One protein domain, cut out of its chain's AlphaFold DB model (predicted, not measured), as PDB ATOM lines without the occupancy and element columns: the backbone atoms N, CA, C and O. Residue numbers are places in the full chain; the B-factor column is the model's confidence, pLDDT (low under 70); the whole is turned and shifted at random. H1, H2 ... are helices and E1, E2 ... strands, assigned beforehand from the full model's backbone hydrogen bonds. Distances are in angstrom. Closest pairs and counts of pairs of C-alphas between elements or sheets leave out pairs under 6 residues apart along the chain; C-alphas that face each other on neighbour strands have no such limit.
ATOM      1  N   PRO A 165      29.556   9.433  26.467       90.69
ATOM      2  CA  PRO A 165      28.740  10.553  25.984       90.69
ATOM      3  C   PRO A 165      29.417  11.372  24.870       90.69
ATOM      4  O   PRO A 165      29.062  12.523  24.631       90.69
ATOM      5  N   PHE A 166      30.419  10.799  24.209       92.38
ATOM      6  CA  PHE A 166      31.191  11.411  23.139       92.38
ATOM      7  C   PHE A 166      31.614  10.342  22.119       92.38
ATOM      8  O   PHE A 166      31.708   9.162  22.475       92.38
ATOM      9  N   PRO A 167      31.862  10.710  20.845       93.00
ATOM     10  CA  PRO A 167      32.332   9.761  19.847       93.00
ATOM     11  C   PRO A 167      33.702   9.195  20.224       93.00
ATOM     12  O   PRO A 167      34.657   9.945  20.448       93.00
ATOM     13  N   VAL A 168      33.786   7.867  20.229       93.38
ATOM     14  CA  VAL A 168      35.037   7.115  20.349       93.38
ATOM     15  C   VAL A 168      35.093   6.122  19.201       93.38
ATOM     16  O   VAL A 168      34.111   5.424  18.933       93.38
ATOM     17  N   TRP A 169      36.221   6.075  18.504       92.69
ATOM     18  CA  TRP A 169      36.430   5.113  17.430       92.69
ATOM     19  C   TRP A 169      37.894   4.719  17.321       92.69
ATOM     20  O   TRP A 169      38.794   5.488  17.652       92.69
ATOM     21  N   GLN A 170      38.119   3.504  16.848       91.81
ATOM     22  CA  GLN A 170      39.428   2.966  16.537       91.81
ATOM     23  C   GLN A 170      39.598   2.957  15.020       91.81
ATOM     24  O   GLN A 170      38.669   2.620  14.280       91.81
ATOM     25  N   SER A 171      40.780   3.352  14.563       89.62
ATOM     26  CA  SER A 171      41.194   3.202  13.175       89.62
ATOM     27  C   SER A 171      42.415   2.304  13.067       89.62
ATOM     28  O   SER A 171      43.276   2.328  13.945       89.62
ATOM     29  N   ASP A 172      42.535   1.576  11.965       86.00
ATOM     30  CA  ASP A 172      43.744   0.830  11.626       86.00
ATOM     31  C   ASP A 172      44.887   1.754  11.145       86.00
ATOM     32  O   ASP A 172      44.756   2.983  11.100       86.00
ATOM     33  N   GLY A 173      46.030   1.163  10.778       78.38
ATOM     34  CA  GLY A 173      47.183   1.889  10.230       78.38
ATOM     35  C   GLY A 173      46.946   2.535   8.855       78.38
ATOM     36  O   GLY A 173      47.757   3.348   8.421       78.38
ATOM     37  N   THR A 174      45.841   2.210   8.176       77.81
ATOM     38  CA  THR A 174      45.422   2.828   6.906       77.81
ATOM     39  C   THR A 174      44.425   3.975   7.104       77.81
ATOM     40  O   THR A 174      44.131   4.705   6.158       77.81
ATOM     41  N   GLY A 175      43.939   4.170   8.336       75.38
ATOM     42  CA  GLY A 175      42.934   5.170   8.684       75.38
ATOM     43  C   GLY A 175      41.491   4.697   8.494       75.38
ATOM     44  O   GLY A 175      40.577   5.509   8.648       75.38
ATOM     45  N   GLN A 176      41.257   3.416   8.188       83.44
ATOM     46  CA  GLN A 176      39.908   2.848   8.157       83.44
ATOM     47  C   GLN A 176      39.413   2.555   9.567       83.44
ATOM     48  O   GLN A 176      40.186   2.174  10.442       83.44
ATOM     49  N   ILE A 177      38.114   2.735   9.794       86.94
ATOM     50  CA  ILE A 177      37.495   2.560  11.109       86.94
ATOM     51  C   ILE A 177      37.234   1.073  11.347       86.94
ATOM     52  O   ILE A 177      36.410   0.478  10.656       86.94
ATOM     53  N   GLY A 178      37.914   0.482  12.332       86.38
ATOM     54  CA  GLY A 178      37.702  -0.913  12.729       86.38
ATOM     55  C   GLY A 178      36.597  -1.072  13.774       86.38
ATOM     56  O   GLY A 178      35.856  -2.053  13.762       86.38
ATOM     57  N   TRP A 179      36.445  -0.088  14.663       90.25
ATOM     58  CA  TRP A 179      35.425  -0.092  15.712       90.25
ATOM     59  C   TRP A 179      34.975   1.329  16.061       90.25
ATOM     60  O   TRP A 179      35.759   2.271  15.999       90.25
ATOM     61  N   SER A 180      33.714   1.494  16.462       92.69
ATOM     62  CA  SER A 180      33.171   2.758  16.966       92.69
ATOM     63  C   SER A 180      32.052   2.526  17.980       92.69
ATOM     64  O   SER A 180      31.326   1.524  17.904       92.69
ATOM     65  N   ASN A 181      31.900   3.460  18.919       93.62
ATOM     66  CA  ASN A 181      30.856   3.396  19.939       93.62
ATOM     67  C   ASN A 181      29.470   3.829  19.423       93.62
ATOM     68  O   ASN A 181      29.317   4.343  18.307       93.62
ATOM     69  N   ALA A 182      28.435   3.648  20.250       92.44
ATOM     70  CA  ALA A 182      27.062   4.023  19.903       92.44
ATOM     71  C   ALA A 182      26.923   5.511  19.554       92.44
ATOM     72  O   ALA A 182      26.196   5.855  18.618       92.44
ATOM     73  N   PHE A 183      27.623   6.388  20.282       92.44
ATOM     74  CA  PHE A 183      27.548   7.831  20.066       92.44
ATOM     75  C   PHE A 183      28.094   8.226  18.685       92.44
ATOM     76  O   PHE A 183      27.450   8.997  17.972       92.44
ATOM     77  N   TYR A 184      29.229   7.655  18.265       91.81
ATOM     78  CA  TYR A 184      29.778   7.850  16.921       91.81
ATOM     79  C   TYR A 184      28.772   7.436  15.843       91.81
ATOM     80  O   TYR A 184      28.452   8.227  14.960       91.81
ATOM     81  N   LYS A 185      28.209   6.226  15.949       89.81
ATOM     82  CA  LYS A 185      27.219   5.706  14.985       89.81
ATOM     83  C   LYS A 185      25.960   6.572  14.936       89.81
ATOM     84  O   LYS A 185      25.364   6.763  13.881       89.81
ATOM     85  N   ALA A 186      25.519   7.096  16.079       89.12
ATOM     86  CA  ALA A 186      24.388   8.015  16.133       89.12
ATOM     87  C   ALA A 186      24.693   9.341  15.417       89.12
ATOM     88  O   ALA A 186      23.823   9.876  14.732       89.12
ATOM     89  N   LEU A 187      25.919   9.851  15.553       87.75
ATOM     90  CA  LEU A 187      26.377  11.064  14.881       87.75
ATOM     91  C   LEU A 187      26.528  10.856  13.364       87.75
ATOM     92  O   LEU A 187      26.080  11.699  12.591       87.75
ATOM     93  N   GLU A 188      27.065   9.712  12.946       87.56
ATOM     94  CA  GLU A 188      27.185   9.301  11.541       87.56
ATOM     95  C   GLU A 188      25.820   9.245  10.840       87.56
ATOM     96  O   GLU A 188      25.654   9.806   9.766       87.56
ATOM     97  N   ARG A 189      24.786   8.686  11.484       84.94
ATOM     98  CA  ARG A 189      23.421   8.674  10.916       84.94
ATOM     99  C   ARG A 189      22.808  10.064  10.742       84.94
ATOM    100  O   ARG A 189      21.881  10.221   9.953       84.94
ATOM    101  N   ARG A 190      23.255  11.053  11.519       83.00
ATOM    102  CA  ARG A 190      22.742  12.431  11.459       83.00
ATOM    103  C   ARG A 190      23.444  13.269  10.398       83.00
ATOM    104  O   ARG A 190      22.847  14.201   9.868       83.00
ATOM    105  N   ILE A 191      24.707  12.968  10.123       81.50
ATOM    106  CA  ILE A 191      25.543  13.717   9.191       81.50
ATOM    107  C   ILE A 191      25.731  12.855   7.949       81.50
ATOM    108  O   ILE A 191      26.589  11.980   7.910       81.50
ATOM    109  N   ASP A 192      24.920  13.115   6.924       68.38
ATOM    110  CA  ASP A 192      25.028  12.429   5.635       68.38
ATOM    111  C   ASP A 192      26.321  12.856   4.915       68.38
ATOM    112  O   ASP A 192      26.377  13.875   4.219       68.38
ATOM    113  N   ARG A 193      27.396  12.091   5.135       65.94
ATOM    114  CA  ARG A 193      28.638  12.132   4.358       65.94
ATOM    115  C   ARG A 193      28.720  10.844   3.546       65.94
ATOM    116  O   ARG A 193      29.086   9.799   4.068       65.94
ATOM    117  N   LYS A 194      28.380  10.923   2.257       57.75
ATOM    118  CA  LYS A 194      28.534   9.799   1.322       57.75
ATOM    119  C   LYS A 194      29.998   9.350   1.269       57.75
ATOM    120  O   LYS A 194      30.855  10.140   0.882       57.75
ATOM    121  N   ASP A 195      30.239   8.096   1.649       58.09
ATOM    122  CA  ASP A 195      31.480   7.327   1.471       58.09
ATOM    123  C   ASP A 195      32.776   7.941   2.043       58.09
ATOM    124  O   ASP A 195      33.874   7.568   1.631       58.09
ATOM    125  N   ALA A 196      32.674   8.852   3.017       66.19
ATOM    126  CA  ALA A 196      33.827   9.450   3.691       66.19
ATOM    127  C   ALA A 196      33.735   9.267   5.214       66.19
ATOM    128  O   ALA A 196      32.634   9.359   5.766       66.19
ATOM    129  N   PRO A 197      34.865   9.056   5.918       71.56
ATOM    130  CA  PRO A 197      34.862   9.002   7.373       71.56
ATOM    131  C   PRO A 197      34.311  10.310   7.947       71.56
ATOM    132  O   PRO A 197      34.592  11.404   7.450       71.56
ATOM    133  N   LEU A 198      33.527  10.200   9.023       79.75
ATOM    134  CA  LEU A 198      32.851  11.342   9.640       79.75
ATOM    135  C   LEU A 198      33.837  12.466   9.994       79.75
ATOM    136  O   LEU A 198      33.590  13.632   9.681       79.75
ATOM    137  N   PHE A 199      34.980  12.094  10.576       82.00
ATOM    138  CA  PHE A 199      36.092  12.982  10.898       82.00
ATOM    139  C   PHE A 199      37.252  12.739   9.927       82.00
ATOM    140  O   PHE A 199      37.894  11.692   9.962       82.00
ATOM    141  N   GLU A 200      37.545  13.724   9.079       75.06
ATOM    142  CA  GLU A 200      38.739  13.718   8.228       75.06
ATOM    143  C   GLU A 200      39.910  14.300   9.019       75.06
ATOM    144  O   GLU A 200      40.033  15.516   9.187       75.06
ATOM    145  N   LEU A 201      40.751  13.415   9.549       72.56
ATOM    146  CA  LEU A 201      41.929  13.793  10.320       72.56
ATOM    147  C   LEU A 201      43.133  13.984   9.402       72.56
ATOM    148  O   LEU A 201      43.357  13.215   8.467       72.56
ATOM    149  N   SER A 202      43.946  14.996   9.692       64.88
ATOM    150  CA  SER A 202      45.195  15.200   8.965       64.88
ATOM    151  C   SER A 202      46.271  14.278   9.542       64.88
ATOM    152  O   SER A 202      46.621  14.348  10.724       64.88
ATOM    153  N   ILE A 203      46.814  13.395   8.703       61.25
ATOM    154  CA  ILE A 203      47.897  12.479   9.080       61.25
ATOM    155  C   ILE A 203      49.227  13.238   8.970       61.25
ATOM    156  O   ILE A 203      49.983  13.078   8.017       61.25
ATOM    157  N   THR A 204      49.495  14.133   9.918       57.91
ATOM    158  CA  THR A 204      50.798  14.798  10.066       57.91
ATOM    159  C   THR A 204      51.445  14.390  11.392       57.91
ATOM    160  O   THR A 204      50.741  14.317  12.400       57.91
ATOM    161  N   PRO A 205      52.765  14.120  11.434       55.25
ATOM    162  CA  PRO A 205      53.445  13.584  12.623       55.25
ATOM    163  C   PRO A 205      53.412  14.518  13.849       55.25
ATOM    164  O   PRO A 205      53.551  14.057  14.973       55.25
ATOM    165  N   ASP A 206      53.151  15.814  13.661       53.22
ATOM    166  CA  ASP A 206      53.181  16.834  14.724       53.22
ATOM    167  C   ASP A 206      51.878  16.926  15.563       53.22
ATOM    168  O   ASP A 206      51.802  17.620  16.576       53.22
ATOM    169  N   VAL A 207      50.820  16.206  15.161       55.47
ATOM    170  CA  VAL A 207      49.467  16.303  15.763       55.47
ATOM    171  C   VAL A 207      49.237  15.261  16.873       55.47
ATOM    172  O   VAL A 207      48.182  15.227  17.492       55.47
ATOM    173  N   GLU A 208      50.224  14.424  17.209       56.50
ATOM    174  CA  GLU A 208      50.070  13.373  18.239       56.50
ATOM    175  C   GLU A 208      49.805  13.896  19.664       56.50
ATOM    176  O   GLU A 208      49.379  13.129  20.523       56.50
ATOM    177  N   LYS A 209      50.014  15.193  19.931       58.09
ATOM    178  CA  LYS A 209      49.791  15.797  21.259       58.09
ATOM    179  C   LYS A 209      48.705  16.869  21.315       58.09
ATOM    180  O   LYS A 209      48.367  17.308  22.411       58.09
ATOM    181  N   HIS A 210      48.160  17.296  20.179       68.88
ATOM    182  CA  HIS A 210      47.218  18.416  20.128       68.88
ATOM    183  C   HIS A 210      45.889  17.985  19.522       68.88
ATOM    184  O   HIS A 210      45.851  17.264  18.528       68.88
ATOM    185  N   ALA A 211      44.793  18.446  20.124       81.38
ATOM    186  CA  ALA A 211      43.468  18.187  19.594       81.38
ATOM    187  C   ALA A 211      43.279  18.920  18.255       81.38
ATOM    188  O   ALA A 211      43.535  20.122  18.151       81.38
ATOM    189  N   GLN A 212      42.826  18.201  17.230       85.69
ATOM    190  CA  GLN A 212      42.488  18.772  15.933       85.69
ATOM    191  C   GLN A 212      41.027  19.223  15.943       85.69
ATOM    192  O   GLN A 212      40.118  18.412  16.122       85.69
ATOM    193  N   ARG A 213      40.791  20.514  15.697       88.50
ATOM    194  CA  ARG A 213      39.437  21.062  15.603       88.50
ATOM    195  C   ARG A 213      38.803  20.738  14.253       88.50
ATOM    196  O   ARG A 213      39.345  21.097  13.209       88.50
ATOM    197  N   ILE A 214      37.633  20.109  14.274       88.75
ATOM    198  CA  ILE A 214      36.880  19.685  13.091       88.75
ATOM    199  C   ILE A 214      35.440  20.192  13.190       88.75
ATOM    200  O   ILE A 214      34.780  20.056  14.221       88.75
ATOM    201  N   SER A 215      34.937  20.767  12.098       88.75
ATOM    202  CA  SER A 215      33.530  21.151  11.965       88.75
ATOM    203  C   SER A 215      32.745  20.089  11.204       88.75
ATOM    204  O   SER A 215      33.138  19.719  10.097       88.75
ATOM    205  N   LEU A 216      31.596  19.684  11.734       87.44
ATOM    206  CA  LEU A 216      30.644  18.806  11.062       87.44
ATOM    207  C   LEU A 216      29.339  19.552  10.797       87.44
ATOM    208  O   LEU A 216      28.777  20.174  11.696       87.44
ATOM    209  N   LYS A 217      28.848  19.499   9.560       84.75
ATOM    210  CA  LYS A 217      27.588  20.143   9.169       84.75
ATOM    211  C   LYS A 217      26.466  19.111   9.195       84.75
ATOM    212  O   LYS A 217      26.577  18.092   8.531       84.75
ATOM    213  N   ASP A 218      25.409  19.401   9.942       83.31
ATOM    214  CA  ASP A 218      24.134  18.683   9.962       83.31
ATOM    215  C   ASP A 218      23.193  19.396   8.968       83.31
ATOM    216  O   ASP A 218      22.678  20.478   9.286       83.31
ATOM    217  N   PRO A 219      23.010  18.866   7.741       76.25
ATOM    218  CA  PRO A 219      22.212  19.525   6.709       76.25
ATOM    219  C   PRO A 219      20.721  19.519   7.051       76.25
ATOM    220  O   PRO A 219      20.015  20.465   6.712       76.25
ATOM    221  N   ALA A 220      20.249  18.475   7.742       76.75
ATOM    222  CA  ALA A 220      18.842  18.302   8.087       76.75
ATOM    223  C   ALA A 220      18.351  19.399   9.044       76.75
ATOM    224  O   ALA A 220      17.228  19.880   8.913       76.75
ATOM    225  N   HIS A 221      19.215  19.833   9.966       78.50
ATOM    226  CA  HIS A 221      18.905  20.881  10.944       78.50
ATOM    227  C   HIS A 221      19.607  22.217  10.657       78.50
ATOM    228  O   HIS A 221      19.514  23.137  11.470       78.50
ATOM    229  N   ASN A 222      20.330  22.328   9.535       80.00
ATOM    230  CA  ASN A 222      21.147  23.489   9.169       80.00
ATOM    231  C   ASN A 222      22.077  23.965  10.308       80.00
ATOM    232  O   ASN A 222      22.212  25.162  10.575       80.00
ATOM    233  N   ARG A 223      22.705  23.019  11.020       81.69
ATOM    234  CA  ARG A 223      23.555  23.294  12.188       81.69
ATOM    235  C   ARG A 223      24.988  22.851  11.925       81.69
ATOM    236  O   ARG A 223      25.222  21.820  11.310       81.69
ATOM    237  N   THR A 224      25.965  23.613  12.415       86.06
ATOM    238  CA  THR A 224      27.380  23.203  12.395       86.06
ATOM    239  C   THR A 224      27.824  22.843  13.808       86.06
ATOM    240  O   THR A 224      27.776  23.684  14.703       86.06
ATOM    241  N   HIS A 225      28.248  21.602  14.007       87.19
ATOM    242  CA  HIS A 225      28.853  21.101  15.236       87.19
ATOM    243  C   HIS A 225      30.375  21.235  15.160       87.19
ATOM    244  O   HIS A 225      30.956  21.084  14.087       87.19
ATOM    245  N   TRP A 226      31.017  21.522  16.288       90.88
ATOM    246  CA  TRP A 226      32.470  21.646  16.377       90.88
ATOM    247  C   TRP A 226      32.995  20.641  17.386       90.88
ATOM    248  O   TRP A 226      32.487  20.579  18.503       90.88
ATOM    249  N   PHE A 227      34.012  19.889  16.988       91.88
ATOM    250  CA  PHE A 227      34.645  18.879  17.818       91.88
ATOM    251  C   PHE A 227      36.150  19.090  17.859       91.88
ATOM    252  O   PHE A 227      36.756  19.399  16.835       91.88
ATOM    253  N   ASP A 228      36.741  18.867  19.023       91.56
ATOM    254  CA  ASP A 228      38.182  18.720  19.180       91.56
ATOM    255  C   ASP A 228      38.496  17.224  19.239       91.56
ATOM    256  O   ASP A 228      38.044  16.518  20.144       91.56
ATOM    257  N   VAL A 229      39.222  16.733  18.234       91.69
ATOM    258  CA  VAL A 229      39.565  15.318  18.092       91.69
ATOM    259  C   VAL A 229      40.987  15.076  18.570       91.69
ATOM    260  O   VAL A 229      41.937  15.634  18.023       91.69
ATOM    261  N   THR A 230      41.140  14.226  19.577       89.62
ATOM    262  CA  THR A 230      42.436  13.717  20.028       89.62
ATOM    263  C   THR A 230      42.633  12.291  19.537       89.62
ATOM    264  O   THR A 230      41.670  11.547  19.348       89.62
ATOM    265  N   ARG A 231      43.893  11.908  19.325       87.62
ATOM    266  CA  ARG A 231      44.278  10.570  18.868       87.62
ATOM    267  C   ARG A 231      45.383  10.006  19.752       87.62
ATOM    268  O   ARG A 231      46.274  10.745  20.159       87.62
ATOM    269  N   GLN A 232      45.328   8.710  20.028       87.12
ATOM    270  CA  GLN A 232      46.335   7.975  20.791       87.12
ATOM    271  C   GLN A 232      46.711   6.689  20.037       87.12
ATOM    272  O   GLN A 232      45.829   6.072  19.443       87.12
ATOM    273  N   PRO A 233      47.988   6.273  20.020       86.88
ATOM    274  CA  PRO A 233      48.396   5.040  19.348       86.88
ATOM    275  C   PRO A 233      47.801   3.804  20.043       86.88
ATOM    276  O   PRO A 233      47.850   3.700  21.268       86.88
ATOM    277  N   PHE A 234      47.256   2.858  19.269       85.12
ATOM    278  CA  PHE A 234      46.682   1.605  19.783       85.12
ATOM    279  C   PHE A 234      46.789   0.470  18.748       85.12
ATOM    280  O   PHE A 234      46.311   0.627  17.630       85.12
ATOM    281  N   GLU A 235      47.418  -0.655  19.115       79.69
ATOM    282  CA  GLU A 235      47.531  -1.903  18.321       79.69
ATOM    283  C   GLU A 235      47.798  -1.723  16.808       79.69
ATOM    284  O   GLU A 235      47.101  -2.270  15.958       79.69
ATOM    285  N   GLY A 236      48.816  -0.935  16.439       79.19
ATOM    286  CA  GLY A 236      49.168  -0.712  15.024       79.19
ATOM    287  C   GLY A 236      48.225   0.237  14.269       79.19
ATOM    288  O   GLY A 236      48.365   0.414  13.059       79.19
ATOM    289  N   GLY A 237      47.300   0.872  14.984       86.69
ATOM    290  CA  GLY A 237      46.421   1.938  14.529       86.69
ATOM    291  C   GLY A 237      46.307   3.043  15.583       86.69
ATOM    292  O   GLY A 237      47.275   3.358  16.282       86.69
ATOM    293  N   HIS A 238      45.127   3.652  15.694       89.06
ATOM    294  CA  HIS A 238      44.871   4.762  16.612       89.06
ATOM    295  C   HIS A 238      43.488   4.662  17.255       89.06
ATOM    296  O   HIS A 238      42.519   4.269  16.608       89.06
ATOM    297  N   LEU A 239      43.392   5.084  18.511       89.81
ATOM    298  CA  LEU A 239      42.144   5.338  19.215       89.81
ATOM    299  C   LEU A 239      41.872   6.844  19.219       89.81
ATOM    300  O   LEU A 239      42.743   7.636  19.583       89.81
ATOM    301  N   HIS A 240      40.670   7.237  18.815       91.19
ATOM    302  CA  HIS A 240      40.273   8.632  18.657       91.19
ATOM    303  C   HIS A 240      39.132   8.994  19.599       91.19
ATOM    304  O   HIS A 240      38.210   8.204  19.810       91.19
ATOM    305  N   PHE A 241      39.172  10.224  20.101       91.50
ATOM    306  CA  PHE A 241      38.155  10.793  20.976       91.50
ATOM    307  C   PHE A 241      37.757  12.167  20.452       91.50
ATOM    308  O   PHE A 241      38.619  13.018  20.249       91.50
ATOM    309  N   ALA A 242      36.462  12.408  20.255       92.88
ATOM    310  CA  ALA A 242      35.957  13.713  19.831       92.88
ATOM    311  C   ALA A 242      35.207  14.400  20.977       92.88
ATOM    312  O   ALA A 242      34.173  13.919  21.420       92.88
ATOM    313  N   THR A 243      35.683  15.553  21.437       91.31
ATOM    314  CA  THR A 243      34.980  16.346  22.458       91.31
ATOM    315  C   THR A 243      34.178  17.454  21.790       91.31
ATOM    316  O   THR A 243      34.721  18.178  20.961       91.31
ATOM    317  N   ASP A 244      32.893  17.602  22.129       91.25
ATOM    318  CA  ASP A 244      32.072  18.711  21.629       91.25
ATOM    319  C   ASP A 244      32.578  20.043  22.210       91.25
ATOM    320  O   ASP A 244      32.614  20.244  23.424       91.25
ATOM    321  N   VAL A 245      32.970  20.957  21.324       90.50
ATOM    322  CA  VAL A 245      33.446  22.309  21.658       90.50
ATOM    323  C   VAL A 245      32.571  23.395  21.037       90.50
ATOM    324  O   VAL A 245      32.944  24.567  20.993       90.50
ATOM    325  N   HIS A 246      31.370  23.039  20.579       88.50
ATOM    326  CA  HIS A 246      30.423  23.957  19.956       88.50
ATOM    327  C   HIS A 246      30.071  25.139  20.868       88.50
ATOM    328  O   HIS A 246      30.008  26.273  20.399       88.50
ATOM    329  N   ALA A 247      29.889  24.903  22.173       85.25
ATOM    330  CA  ALA A 247      29.617  25.969  23.139       85.25
ATOM    331  C   ALA A 247      30.768  26.988  23.222       85.25
ATOM    332  O   ALA A 247      30.523  28.194  23.233       85.25
TER     333      ALA A 247
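Overview. This is residues 165 to 247 of the 429 residues of the protein "Sensor protein DivL" of Planktotalea frisia (UniProt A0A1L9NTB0). One strongly twisted sheet of five strands curls into an open trough, with the short helix H1 at one end of the trough between E1 and the end of E3. The long link after H1, residues 191 to 211, crosses the open side of the trough on its way to E3. The printed part has 83 residues, with five named strands and one named helix in the order E1, E2, H1, E3, E4, E5; the sheet's order is E2, E1, E5, E4, E3, all antiparallel, and the class is mixed, helices and strands. It is compact, with a radius of gyration of the C-alphas of 12.5 A, and elongated in outline, spanning 37 by 24 by 23 A.

Arrangement. The sheet runs E2, residues 177 to 180, E1, residues 168 to 171, E5, residues 237 to 244, E4, residues 223 to 234, and E3, residues 212 to 218; E2 and E3 are its edge strands. From edge to edge the strands' lines turn by 73 degrees and the way across the sheet turns by 89 degrees. E3, E4 and E5 form a meander, each strand the antiparallel neighbour of the one before. E4 and E5 are a hairpin at 148 degrees, with N 232 and O 239 2.8 A apart, within hydrogen-bond range. The hairpin of E3 and E4 stands at 138 degrees, with N 214 and O 227 at 2.8 A. E1 and E5 are antiparallel at 152 degrees, with N 171 and O 238 at 2.8 A. E1 and E2 are a hairpin at 165 degrees, with N 170 and O 179 at 2.8 A. E2 is apart from E3 and E4, and E1 is apart from E3. H1, residues 182 to 190, is on the sheet, only just at the sheet's level with a height over the sheet of 3.8 A. Its closest C-alphas to E1 are those of Tyr 184 and Val 168, 6.3 A, and to E3 those of Arg 190 and Asp 218, 6.6 A. In H1 every O i to N i+4 pair is within hydrogen-bond range.

Along the chain. E4 is the longest strand, 32.6 A, followed by E5 with 23.2 A and E3 with 19.3 A. H1 measures 12.7 A, E1 10.2 A and E2 7.3 A. E1 begins at C-alpha 168 (35.037, 7.115, 20.349), H1 ends at C-alpha 190 (22.742, 12.431, 11.459), and E5 ends at C-alpha 244 (32.072, 18.711, 21.629).

Size, cuts and confidence. The two C-alphas farthest apart are those of Asn 222 and Glu 235, 37.7 A. The printed part has no cut. The link from H1 to E3, 21 residues, is long; the others are tight. Mean pLDDT of the printed part is 82.0, and residues 192 to 196 and 202 to 210 are under 70.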